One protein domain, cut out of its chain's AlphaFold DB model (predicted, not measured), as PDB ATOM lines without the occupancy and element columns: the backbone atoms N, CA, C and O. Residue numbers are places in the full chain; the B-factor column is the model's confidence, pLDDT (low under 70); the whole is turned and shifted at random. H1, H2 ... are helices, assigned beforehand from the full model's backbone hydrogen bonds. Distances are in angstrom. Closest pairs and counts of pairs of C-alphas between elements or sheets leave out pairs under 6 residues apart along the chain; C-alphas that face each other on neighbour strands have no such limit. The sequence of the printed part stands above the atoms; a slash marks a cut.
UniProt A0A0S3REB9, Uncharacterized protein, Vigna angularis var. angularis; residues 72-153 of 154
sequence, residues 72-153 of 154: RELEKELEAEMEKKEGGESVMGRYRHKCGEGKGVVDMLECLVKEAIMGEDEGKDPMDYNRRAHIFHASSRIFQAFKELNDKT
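What this domain is: This is residues 72 to 153 of the 154 residues of an uncharacterized protein of Vigna angularis var. angularis (UniProt A0A0S3REB9). H3 and the long H4 form a helical hairpin that opens as a narrow V, with the last part of H4 and the tail, residues 147 to 153, sticking out free. Away from H4, H1 meets the beginning of H3 and H2 crosses H3, leaving a gap between H1 and H4. The printed part has 82 residues with four named helices, H1 to H4 in that order, and no named strand: all helix. It is compact, with a radius of gyration of the C-alphas of 13.5 A, and spans 40 by 28 by 21 A.

How they stand to each other: H1, residues 72 to 82, and H2, residues 91 to 99, are close but not clearly touching and about perpendicular at 80 degrees; their closest C-alphas, of Met 82 and Met 92, are 6.0 A apart. H3, residues 105 to 118, is the hub. With residues 105 to 106 alone it touches H1, at a steep tilt of 48 degrees, the same way; the closest C-alphas, of Glu 79 and Val 105, are 6.1 A apart. With residues 108 to 112 alone it touches H2, about perpendicular at 74 degrees; the closest C-alphas, of Cys 99 and Met 108, are 5.6 A apart. H4, residues 129 to 151, makes a hairpin with H3, at a shallow tilt of 30 degrees, opposite ways; residues 113 to 117 touch residues 132 to 139, and the closest C-alphas, of Ile 117 and Arg 132, are 5.7 A apart. H4 is apart from H1 and H2. Every O i to N i+4 pair is within hydrogen-bond range in H1 and H3, against 3 of 5 in H2 and 18 of 19 in H4.

Where its parts are: H1 begins at C-alpha 72 (-51.362, 52.808, 179.128) and is 15.0 A long. H2 measures 11.8 A and H3 19.9 A. H4 measures 32.2 A and ends at C-alpha 151 (-49.377, 49.184, 164.374).

The domain as a whole: The C-alphas farthest apart, of Asp 125 and Thr 153, are 40.6 A apart. The printed part has no cut, and no link is long. The model's pLDDT averages 73.5 over the printed part; 34 residues are under 70, among them 81 to 98.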
ATOM      1  N   ARG A  72     -51.603  52.816 177.679       65.00
ATOM      2  CA  ARG A  72     -51.362  52.808 179.128       65.00
ATOM      3  C   ARG A  72     -52.630  53.063 179.935       65.00
ATOM      4  O   ARG A  72     -52.736  52.590 181.060       65.00
ATOM      5  N   GLU A  73     -53.554  53.862 179.412       66.12
ATOM      6  CA  GLU A  73     -54.862  54.079 180.035       66.12
ATOM      7  C   GLU A  73     -55.739  52.831 179.929       66.12
ATOM      8  O   GLU A  73     -56.329  52.437 180.931       66.12
ATOM      9  N   LEU A  74     -55.742  52.156 178.775       65.94
ATOM     10  CA  LEU A  74     -56.462  50.899 178.576       65.94
ATOM     11  C   LEU A  74     -55.897  49.771 179.448       65.94
ATOM     12  O   LEU A  74     -56.662  49.021 180.043       65.94
ATOM     13  N   GLU A  75     -54.573  49.667 179.571       67.44
ATOM     14  CA  GLU A  75     -53.924  48.727 180.492       67.44
ATOM     15  C   GLU A  75     -54.324  48.993 181.944       67.44
ATOM     16  O   GLU A  75     -54.658  48.050 182.651       67.44
ATOM     17  N   LYS A  76     -54.351  50.261 182.379       71.06
ATOM     18  CA  LYS A  76     -54.789  50.640 183.734       71.06
ATOM     19  C   LYS A  76     -56.271  50.367 183.977       71.06
ATOM     20  O   LYS A  76     -56.641  49.993 185.085       71.06
ATOM     21  N   GLU A  77     -57.125  50.593 182.983       68.94
ATOM     22  CA  GLU A  77     -58.557  50.301 183.082       68.94
ATOM     23  C   GLU A  77     -58.793  48.789 183.149       68.94
ATOM     24  O   GLU A  77     -59.543  48.319 184.002       68.94
ATOM     25  N   LEU A  78     -58.075  48.019 182.328       69.00
ATOM     26  CA  LEU A  78     -58.086  46.562 182.388       69.00
ATOM     27  C   LEU A  78     -57.547  46.053 183.734       69.00
ATOM     28  O   LEU A  78     -58.126  45.139 184.310       69.00
ATOM     29  N   GLU A  79     -56.489  46.664 184.273       69.50
ATOM     30  CA  GLU A  79     -55.963  46.365 185.610       69.50
ATOM     31  C   GLU A  79     -57.025  46.612 186.690       69.50
ATOM     32  O   GLU A  79     -57.291  45.736 187.510       69.50
ATOM     33  N   ALA A  80     -57.696  47.766 186.648       71.56
ATOM     34  CA  ALA A  80     -58.741  48.127 187.601       71.56
ATOM     35  C   ALA A  80     -59.960  47.188 187.541       71.56
ATOM     36  O   ALA A  80     -60.542  46.871 188.581       71.56
ATOM     37  N   GLU A  81     -60.337  46.712 186.349       66.56
ATOM     38  CA  GLU A  81     -61.376  45.687 186.198       66.56
ATOM     39  C   GLU A  81     -60.955  44.351 186.812       66.56
ATOM     40  O   GLU A  81     -61.745  43.711 187.506       66.56
ATOM     41  N   MET A  82     -59.698  43.956 186.612       61.47
ATOM     42  CA  MET A  82     -59.125  42.714 187.145       61.47
ATOM     43  C   MET A  82     -58.915  42.763 188.671       61.47
ATOM     44  O   MET A  82     -58.845  41.722 189.330       61.47
ATOM     45  N   GLU A  83     -58.850  43.959 189.263       62.84
ATOM     46  CA  GLU A  83     -58.796  44.158 190.715       62.84
ATOM     47  C   GLU A  83     -60.171  44.153 191.402       62.84
ATOM     48  O   GLU A  83     -60.241  44.093 192.639       62.84
ATOM     49  N   LYS A  84     -61.282  44.163 190.649       59.78
ATOM     50  CA  LYS A  84     -62.616  44.058 191.253       59.78
ATOM     51  C   LYS A  84     -62.752  42.747 192.022       59.78
ATOM     52  O   LYS A  84     -62.412  41.663 191.556       59.78
ATOM     53  N   LYS A  85     -63.263  42.852 193.247       50.75
ATOM     54  CA  LYS A  85     -63.497  41.706 194.127       50.75
ATOM     55  C   LYS A  85     -64.865  41.097 193.836       50.75
ATOM     56  O   LYS A  85     -65.879  41.725 194.132       50.75
ATOM     57  N   GLU A  86     -64.899  39.854 193.366       51.09
ATOM     58  CA  GLU A  86     -66.066  38.987 193.542       51.09
ATOM     59  C   GLU A  86     -65.841  38.106 194.780       51.09
ATOM     60  O   GLU A  86     -64.961  37.249 194.804       51.09
ATOM     61  N   GLY A  87     -66.627  38.323 195.842       49.31
ATOM     62  CA  GLY A  87     -66.676  37.396 196.982       49.31
ATOM     63  C   GLY A  87     -65.448  37.386 197.903       49.31
ATOM     64  O   GLY A  87     -64.961  36.320 198.264       49.31
ATOM     65  N   GLY A  88     -64.955  38.556 198.324       48.88
ATOM     66  CA  GLY A  88     -63.991  38.697 199.434       48.88
ATOM     67  C   GLY A  88     -62.512  38.516 199.066       48.88
ATOM     68  O   GLY A  88     -61.658  39.174 199.663       48.88
ATOM     69  N   GLU A  89     -62.215  37.738 198.030       48.56
ATOM     70  CA  GLU A  89     -60.879  37.576 197.446       48.56
ATOM     71  C   GLU A  89     -60.752  38.426 196.173       48.56
ATOM     72  O   GLU A  89     -61.712  38.537 195.410       48.56
ATOM     73  N   SER A  90     -59.600  39.065 195.932       52.28
ATOM     74  CA  SER A  90     -59.405  39.722 194.634       52.28
ATOM     75  C   SER A  90     -59.260  38.651 193.559       52.28
ATOM     76  O   SER A  90     -58.517  37.685 193.733       52.28
ATOM     77  N   VAL A  91     -59.968  38.847 192.448       57.41
ATOM     78  CA  VAL A  91     -59.820  38.114 191.180       57.41
ATOM     79  C   VAL A  91     -58.319  37.942 190.884       57.41
ATOM     80  O   VAL A  91     -57.815  36.826 190.791       57.41
ATOM     81  N   MET A  92     -57.564  39.039 190.970       54.28
ATOM     82  CA  MET A  92     -56.102  39.083 190.876       54.28
ATOM     83  C   MET A  92     -55.322  38.135 191.818       54.28
ATOM     84  O   MET A  92     -54.282  37.595 191.441       54.28
ATOM     85  N   GLY A  93     -55.784  37.948 193.058       59.53
ATOM     86  CA  GLY A  93     -55.106  37.147 194.079       59.53
ATOM     87  C   GLY A  93     -55.111  35.652 193.768       59.53
ATOM     88  O   GLY A  93     -54.087  34.997 193.955       59.53
ATOM     89  N   ARG A  94     -56.218  35.135 193.220       62.06
ATOM     90  CA  ARG A  94     -56.318  33.738 192.766       62.06
ATOM     91  C   ARG A  94     -55.484  33.480 191.513       62.06
ATOM     92  O   ARG A  94     -54.773  32.483 191.436       62.06
ATOM     93  N   TYR A  95     -55.495  34.415 190.565       62.66
ATOM     94  CA  TYR A  95     -54.801  34.238 189.288       62.66
ATOM     95  C   TYR A  95     -53.281  34.382 189.373       62.66
ATOM     96  O   TYR A  95     -52.568  33.764 188.585       62.66
ATOM     97  N   ARG A  96     -52.747  35.111 190.361       64.12
ATOM     98  CA  ARG A  96     -51.291  35.230 190.557       64.12
ATOM     99  C   ARG A  96     -50.582  33.902 190.831       64.12
ATOM    100  O   ARG A  96     -49.395  33.811 190.548       64.12
ATOM    101  N   HIS A  97     -51.261  32.885 191.364       68.06
ATOM    102  CA  HIS A  97     -50.602  31.611 191.670       68.06
ATOM    103  C   HIS A  97     -50.309  30.772 190.413       68.06
ATOM    104  O   HIS A  97     -49.281  30.106 190.362       68.06
ATOM    105  N   LYS A  98     -51.186  30.811 189.397       69.19
ATOM    106  CA  LYS A  98     -51.009  30.068 188.131       69.19
ATOM    107  C   LYS A  98     -50.503  30.929 186.972       69.19
ATOM    108  O   LYS A  98     -49.717  30.455 186.162       69.19
ATOM    109  N   CYS A  99     -50.901  32.199 186.925       75.25
ATOM    110  CA  CYS A  99     -50.596  33.136 185.839       75.25
ATOM    111  C   CYS A  99     -49.643  34.275 186.246       75.25
ATOM    112  O   CYS A  99     -49.457  35.227 185.490       75.25
ATOM    113  N   GLY A 100     -49.041  34.220 187.440       64.81
ATOM    114  CA  GLY A 100     -48.213  35.303 187.994       64.81
ATOM    115  C   GLY A 100     -46.801  35.440 187.418       64.81
ATOM    116  O   GLY A 100     -46.041  36.271 187.910       64.81
ATOM    117  N   GLU A 101     -46.432  34.643 186.416       62.62
ATOM    118  CA  GLU A 101     -45.094  34.677 185.808       62.62
ATOM    119  C   GLU A 101     -44.925  35.816 184.777       62.62
ATOM    120  O   GLU A 101     -43.798  36.220 184.485       62.62
ATOM    121  N   GLY A 102     -46.028  36.371 184.259       61.34
ATOM    122  CA  GLY A 102     -46.035  37.449 183.261       61.34
ATOM    123  C   GLY A 102     -45.800  38.853 183.835       61.34
ATOM    124  O   GLY A 102     -46.177  39.157 184.969       61.34
ATOM    125  N   LYS A 103     -45.210  39.753 183.038       64.12
ATOM    126  CA  LYS A 103     -44.979  41.162 183.405       64.12
ATOM    127  C   LYS A 103     -46.068  42.050 182.803       64.12
ATOM    128  O   LYS A 103     -45.787  42.897 181.962       64.12
ATOM    129  N   GLY A 104     -47.300  41.905 183.282       73.94
ATOM    130  CA  GLY A 104     -48.377  42.841 182.959       73.94
ATOM    131  C   GLY A 104     -49.759  42.207 182.874       73.94
ATOM    132  O   GLY A 104     -49.931  40.995 182.981       73.94
ATOM    133  N   VAL A 105     -50.760  43.061 182.669       72.62
ATOM    134  CA  VAL A 105     -52.171  42.660 182.577       72.62
ATOM    135  C   VAL A 105     -52.448  41.846 181.311       72.62
ATOM    136  O   VAL A 105     -53.283  40.948 181.331       72.62
ATOM    137  N   VAL A 106     -51.718  42.124 180.227       75.44
ATOM    138  CA  VAL A 106     -51.838  41.407 178.949       75.44
ATOM    139  C   VAL A 106     -51.362  39.960 179.079       75.44
ATOM    140  O   VAL A 106     -52.120  39.054 178.748       75.44
ATOM    141  N   ASP A 107     -50.165  39.738 179.629       79.56
ATOM    142  CA  ASP A 107     -49.616  38.391 179.852       79.56
ATOM    143  C   ASP A 107     -50.526  37.564 180.771       79.56
ATOM    144  O   ASP A 107     -50.772  36.376 180.557       79.56
ATOM    145  N   MET A 108     -51.078  38.215 181.794       80.38
ATOM    146  CA  MET A 108     -52.041  37.588 182.684       80.38
ATOM    147  C   MET A 108     -53.343  37.233 181.950       80.38
ATOM    148  O   MET A 108     -53.834  36.118 182.107       80.38
ATOM    149  N   LEU A 109     -53.890  38.132 181.123       81.81
ATOM    150  CA  LEU A 109     -55.087  37.855 180.324       81.81
ATOM    151  C   LEU A 109     -54.856  36.693 179.350       81.81
ATOM    152  O   LEU A 109     -55.735  35.850 179.188       81.81
ATOM    153  N   GLU A 110     -53.681  36.620 178.727       83.69
ATOM    154  CA  GLU A 110     -53.301  35.510 177.852       83.69
ATOM    155  C   GLU A 110     -53.324  34.171 178.599       83.69
ATOM    156  O   GLU A 110     -53.932  33.209 178.125       83.69
ATOM    157  N   CYS A 111     -52.733  34.118 179.794       86.19
ATOM    158  CA  CYS A 111     -52.740  32.915 180.620       86.19
ATOM    159  C   CYS A 111     -54.165  32.475 181.002       86.19
ATOM    160  O   CYS A 111     -54.510  31.307 180.828       86.19
ATOM    161  N   LEU A 112     -55.035  33.406 181.411       84.00
ATOM    162  CA  LEU A 112     -56.433  33.096 181.747       84.00
ATOM    163  C   LEU A 112     -57.235  32.587 180.556       84.00
ATOM    164  O   LEU A 112     -58.051  31.672 180.676       84.00
ATOM    165  N   VAL A 113     -57.001  33.174 179.386       86.88
ATOM    166  CA  VAL A 113     -57.627  32.713 178.150       86.88
ATOM    167  C   VAL A 113     -57.152  31.307 177.815       86.88
ATOM    168  O   VAL A 113     -57.968  30.477 177.419       86.88
ATOM    169  N   LYS A 114     -55.864  31.010 178.008       86.50
ATOM    170  CA  LYS A 114     -55.322  29.669 177.797       86.50
ATOM    171  C   LYS A 114     -55.972  28.652 178.734       86.50
ATOM    172  O   LYS A 114     -56.433  27.629 178.241       86.50
ATOM    173  N   GLU A 115     -56.093  28.943 180.027       86.62
ATOM    174  CA  GLU A 115     -56.778  28.056 180.981       86.62
ATOM    175  C   GLU A 115     -58.237  27.814 180.580       86.62
ATOM    176  O   GLU A 115     -58.669  26.668 180.467       86.62
ATOM    177  N   ALA A 116     -58.983  28.876 180.268       86.69
ATOM    178  CA  ALA A 116     -60.374  28.756 179.845       86.69
ATOM    179  C   ALA A 116     -60.520  27.960 178.539       86.69
ATOM    180  O   ALA A 116     -61.392  27.102 178.414       86.69
ATOM    181  N   ILE A 117     -59.657  28.198 177.546       84.81
ATOM    182  CA  ILE A 117     -59.670  27.445 176.287       84.81
ATOM    183  C   ILE A 117     -59.256  25.996 176.515       84.81
ATOM    184  O   ILE A 117     -59.760  25.142 175.800       84.81
ATOM    185  N   MET A 118     -58.405  25.684 177.485       86.50
ATOM    186  CA  MET A 118     -58.052  24.300 177.813       86.50
ATOM    187  C   MET A 118     -59.085  23.623 178.727       86.50
ATOM    188  O   MET A 118     -59.098  22.399 178.820       86.50
ATOM    189  N   GLY A 119     -60.005  24.390 179.324       84.12
ATOM    190  CA  GLY A 119     -60.960  23.894 180.318       84.12
ATOM    191  C   GLY A 119     -60.305  23.606 181.671       84.12
ATOM    192  O   GLY A 119     -60.776  22.753 182.415       84.12
ATOM    193  N   GLU A 120     -59.193  24.280 181.959       85.94
ATOM    194  CA  GLU A 120     -58.433  24.192 183.211       85.94
ATOM    195  C   GLU A 120     -58.821  25.321 184.189       85.94
ATOM    196  O   GLU A 120     -58.252  25.429 185.280       85.94
ATOM    197  N   ASP A 121     -59.801  26.152 183.807       85.69
ATOM    198  CA  ASP A 121     -60.318  27.256 184.604       85.69
ATOM    199  C   ASP A 121     -61.037  26.754 185.866       85.69
ATOM    200  O   ASP A 121     -61.950  25.927 185.832       85.69
ATOM    201  N   GLU A 122     -60.605  27.260 187.023       80.94
ATOM    202  CA  GLU A 122     -61.051  26.748 188.317       80.94
ATOM    203  C   GLU A 122     -62.554  26.925 188.547       80.94
ATOM    204  O   GLU A 122     -63.127  28.002 188.369       80.94
ATOM    205  N   GLY A 123     -63.197  25.852 189.018       80.06
ATOM    206  CA  GLY A 123     -64.614  25.864 189.382       80.06
ATOM    207  C   GLY A 123     -65.563  25.971 188.188       80.06
ATOM    208  O   GLY A 123     -66.737  26.305 188.373       80.06
ATOM    209  N   LYS A 124     -65.079  25.709 186.972       86.19
ATOM    210  CA  LYS A 124     -65.875  25.752 185.751       86.19
ATOM    211  C   LYS A 124     -65.884  24.399 185.046       86.19
ATOM    212  O   LYS A 124     -64.936  23.630 185.132       86.19
ATOM    213  N   ASP A 125     -66.986  24.106 184.356       86.44
ATOM    214  CA  ASP A 125     -67.111  22.877 183.569       86.44
ATOM    215  C   ASP A 125     -66.221  22.974 182.311       86.44
ATOM    216  O   ASP A 125     -66.406  23.924 181.531       86.44
ATOM    217  N   PRO A 126     -65.286  22.029 182.081       85.69
ATOM    218  CA  PRO A 126     -64.453  21.989 180.876       85.69
ATOM    219  C   PRO A 126     -65.254  21.851 179.569       85.69
ATOM    220  O   PRO A 126     -64.785  22.261 178.501       85.69
ATOM    221  N   MET A 127     -66.462  21.279 179.645       87.69
ATOM    222  CA  MET A 127     -67.329  20.968 178.502       87.69
ATOM    223  C   MET A 127     -68.312  22.085 178.147       87.69
ATOM    224  O   MET A 127     -69.048  21.986 177.164       87.69
ATOM    225  N   ASP A 128     -68.317  23.179 178.901       89.81
ATOM    226  CA  ASP A 128     -69.116  24.360 178.588       89.81
ATOM    227  C   ASP A 128     -68.436  25.177 177.476       89.81
ATOM    228  O   ASP A 128     -67.768  26.198 177.673       89.81
ATOM    229  N   TYR A 129     -68.602  24.669 176.256       85.75
ATOM    230  CA  TYR A 129     -68.065  25.260 175.036       85.75
ATOM    231  C   TYR A 129     -68.641  26.645 174.738       85.75
ATOM    232  O   TYR A 129     -67.952  27.459 174.129       85.75
ATOM    233  N   ASN A 130     -69.868  26.937 175.180       85.62
ATOM    234  CA  ASN A 130     -70.475  28.252 174.986       85.62
ATOM    235  C   ASN A 130     -69.696  29.317 175.759       85.62
ATOM    236  O   ASN A 130     -69.301  30.328 175.173       85.62
ATOM    237  N   ARG A 131     -69.390  29.073 177.040       88.38
ATOM    238  CA  ARG A 131     -68.519  29.962 177.820       88.38
ATOM    239  C   ARG A 131     -67.154  30.126 177.155       88.38
ATOM    240  O   ARG A 131     -66.702  31.254 176.966       88.38
ATOM    241  N   ARG A 132     -66.520  29.020 176.748       86.38
ATOM    242  CA  ARG A 132     -65.188  29.030 176.113       86.38
ATOM    243  C   ARG A 132     -65.170  29.839 174.812       86.38
ATOM    244  O   ARG A 132     -64.258  30.638 174.599       86.38
ATOM    245  N   ALA A 133     -66.203  29.704 173.981       86.94
ATOM    246  CA  ALA A 133     -66.360  30.476 172.752       86.94
ATOM    247  C   ALA A 133     -66.537  31.977 173.031       86.94
ATOM    248  O   ALA A 133     -65.934  32.809 172.349       86.94
ATOM    249  N   HIS A 134     -67.315  32.337 174.056       82.75
ATOM    250  CA  HIS A 134     -67.492  33.732 174.458       82.75
ATOM    251  C   HIS A 134     -66.195  34.368 174.962       82.75
ATOM    252  O   HIS A 134     -65.894  35.496 174.570       82.75
ATOM    253  N   ILE A 135     -65.412  33.646 175.767       84.00
ATOM    254  CA  ILE A 135     -64.111  34.115 176.263       84.00
ATOM    255  C   ILE A 135     -63.164  34.372 175.090       84.00
ATOM    256  O   ILE A 135     -62.622  35.467 174.967       84.00
ATOM    257  N   PHE A 136     -63.032  33.416 174.166       85.31
ATOM    258  CA  PHE A 136     -62.201  33.597 172.975       85.31
ATOM    259  C   PHE A 136     -62.644  34.803 172.129       85.31
ATOM    260  O   PHE A 136     -61.822  35.620 171.710       85.31
ATOM    261  N   HIS A 137     -63.950  34.958 171.897       84.56
ATOM    262  CA  HIS A 137     -64.476  36.071 171.110       84.56
ATOM    263  C   HIS A 137     -64.238  37.432 171.787       84.56
ATOM    264  O   HIS A 137     -63.891  38.404 171.120       84.56
ATOM    265  N   ALA A 138     -64.401  37.528 173.108       81.31
ATOM    266  CA  ALA A 138     -64.144  38.767 173.835       81.31
ATOM    267  C   ALA A 138     -62.651  39.122 173.824       81.31
ATOM    268  O   ALA A 138     -62.281  40.236 173.448       81.31
ATOM    269  N   SER A 139     -61.794  38.158 174.154       80.44
ATOM    270  CA  SER A 139     -60.350  38.371 174.237       80.44
ATOM    271  C   SER A 139     -59.729  38.666 172.873       80.44
ATOM    272  O   SER A 139     -58.914  39.578 172.768       80.44
ATOM    273  N   SER A 140     -60.159  37.992 171.800       83.88
ATOM    274  CA  SER A 140     -59.668  38.276 170.438       83.88
ATOM    275  C   SER A 140     -59.918  39.725 170.009       83.88
ATOM    276  O   SER A 140     -59.062  40.323 169.360       83.88
ATOM    277  N   ARG A 141     -61.032  40.337 170.428       81.81
ATOM    278  CA  ARG A 141     -61.304  41.760 170.166       81.81
ATOM    279  C   ARG A 141     -60.359  42.691 170.918       81.81
ATOM    280  O   ARG A 141     -59.952  43.705 170.360       81.81
ATOM    281  N   ILE A 142     -60.014  42.350 172.159       79.12
ATOM    282  CA  ILE A 142     -59.062  43.118 172.968       79.12
ATOM    283  C   ILE A 142     -57.679  43.049 172.318       79.12
ATOM    284  O   ILE A 142     -57.110  44.088 171.996       79.12
ATOM    285  N   PHE A 143     -57.181  41.848 172.018       79.81
ATOM    286  CA  PHE A 143     -55.880  41.671 171.364       79.81
ATOM    287  C   PHE A 143     -55.813  42.344 169.988       79.81
ATOM    288  O   PHE A 143     -54.797  42.949 169.647       79.81
ATOM    289  N   GLN A 144     -56.902  42.306 169.216       79.38
ATOM    290  CA  GLN A 144     -56.991  43.008 167.938       79.38
ATOM    291  C   GLN A 144     -56.915  44.532 168.118       79.38
ATOM    292  O   GLN A 144     -56.175  45.195 167.393       79.38
ATOM    293  N   ALA A 145     -57.618  45.090 169.108       77.00
ATOM    294  CA  ALA A 145     -57.551  46.516 169.419       77.00
ATOM    295  C   ALA A 145     -56.141  46.942 169.865       77.00
ATOM    296  O   ALA A 145     -55.644  47.971 169.409       77.00
ATOM    297  N   PHE A 146     -55.471  46.132 170.689       73.19
ATOM    298  CA  PHE A 146     -54.078  46.364 171.081       73.19
ATOM    299  C   PHE A 146     -53.128  46.325 169.882       73.19
ATOM    300  O   PHE A 146     -52.270  47.196 169.745       73.19
ATOM    301  N   LYS A 147     -53.299  45.357 168.978       76.81
ATOM    302  CA  LYS A 147     -52.496  45.255 167.757       76.81
ATOM    303  C   LYS A 147     -52.671  46.477 166.856       76.81
ATOM    304  O   LYS A 147     -51.688  47.096 166.469       76.81
ATOM    305  N   GLU A 148     -53.912  46.865 166.572       73.06
ATOM    306  CA  GLU A 148     -54.211  48.043 165.749       73.06
ATOM    307  C   GLU A 148     -53.702  49.345 166.364       73.06
ATOM    308  O   GLU A 148     -53.420  50.298 165.640       73.06
ATOM    309  N   LEU A 149     -53.634  49.411 167.691       67.56
ATOM    310  CA  LEU A 149     -53.078  50.548 168.404       67.56
ATOM    311  C   LEU A 149     -51.556  50.595 168.250       67.56
ATOM    312  O   LEU A 149     -51.038  51.650 167.901       67.56
ATOM    313  N   ASN A 150     -50.869  49.460 168.412       66.88
ATOM    314  CA  ASN A 150     -49.418  49.349 168.239       66.88
ATOM    315  C   ASN A 150     -48.979  49.610 166.789       66.88
ATOM    316  O   ASN A 150     -48.061  50.400 166.574       66.88
ATOM    317  N   ASP A 151     -49.680  49.040 165.806       68.38
ATOM    318  CA  ASP A 151     -49.377  49.184 164.374       68.38
ATOM    319  C   ASP A 151     -49.553  50.633 163.868       68.38
ATOM    320  O   ASP A 151     -48.941  51.018 162.879       68.38
ATOM    321  N   LYS A 152     -50.360  51.464 164.546       58.25
ATOM    322  CA  LYS A 152     -50.527  52.903 164.237       58.25
ATOM    323  C   LYS A 152     -49.425  53.792 164.828       58.25
ATOM    324  O   LYS A 152     -49.444  55.001 164.604       58.25
ATOM    325  N   THR A 153     -48.510  53.221 165.610       47.72
ATOM    326  CA  THR A 153     -47.432  53.937 166.318       47.72
ATOM    327  C   THR A 153     -46.046  53.721 165.701       47.72
ATOM    328  O   THR A 153     -45.075  54.276 166.218       47.72
TER     329      THR A 153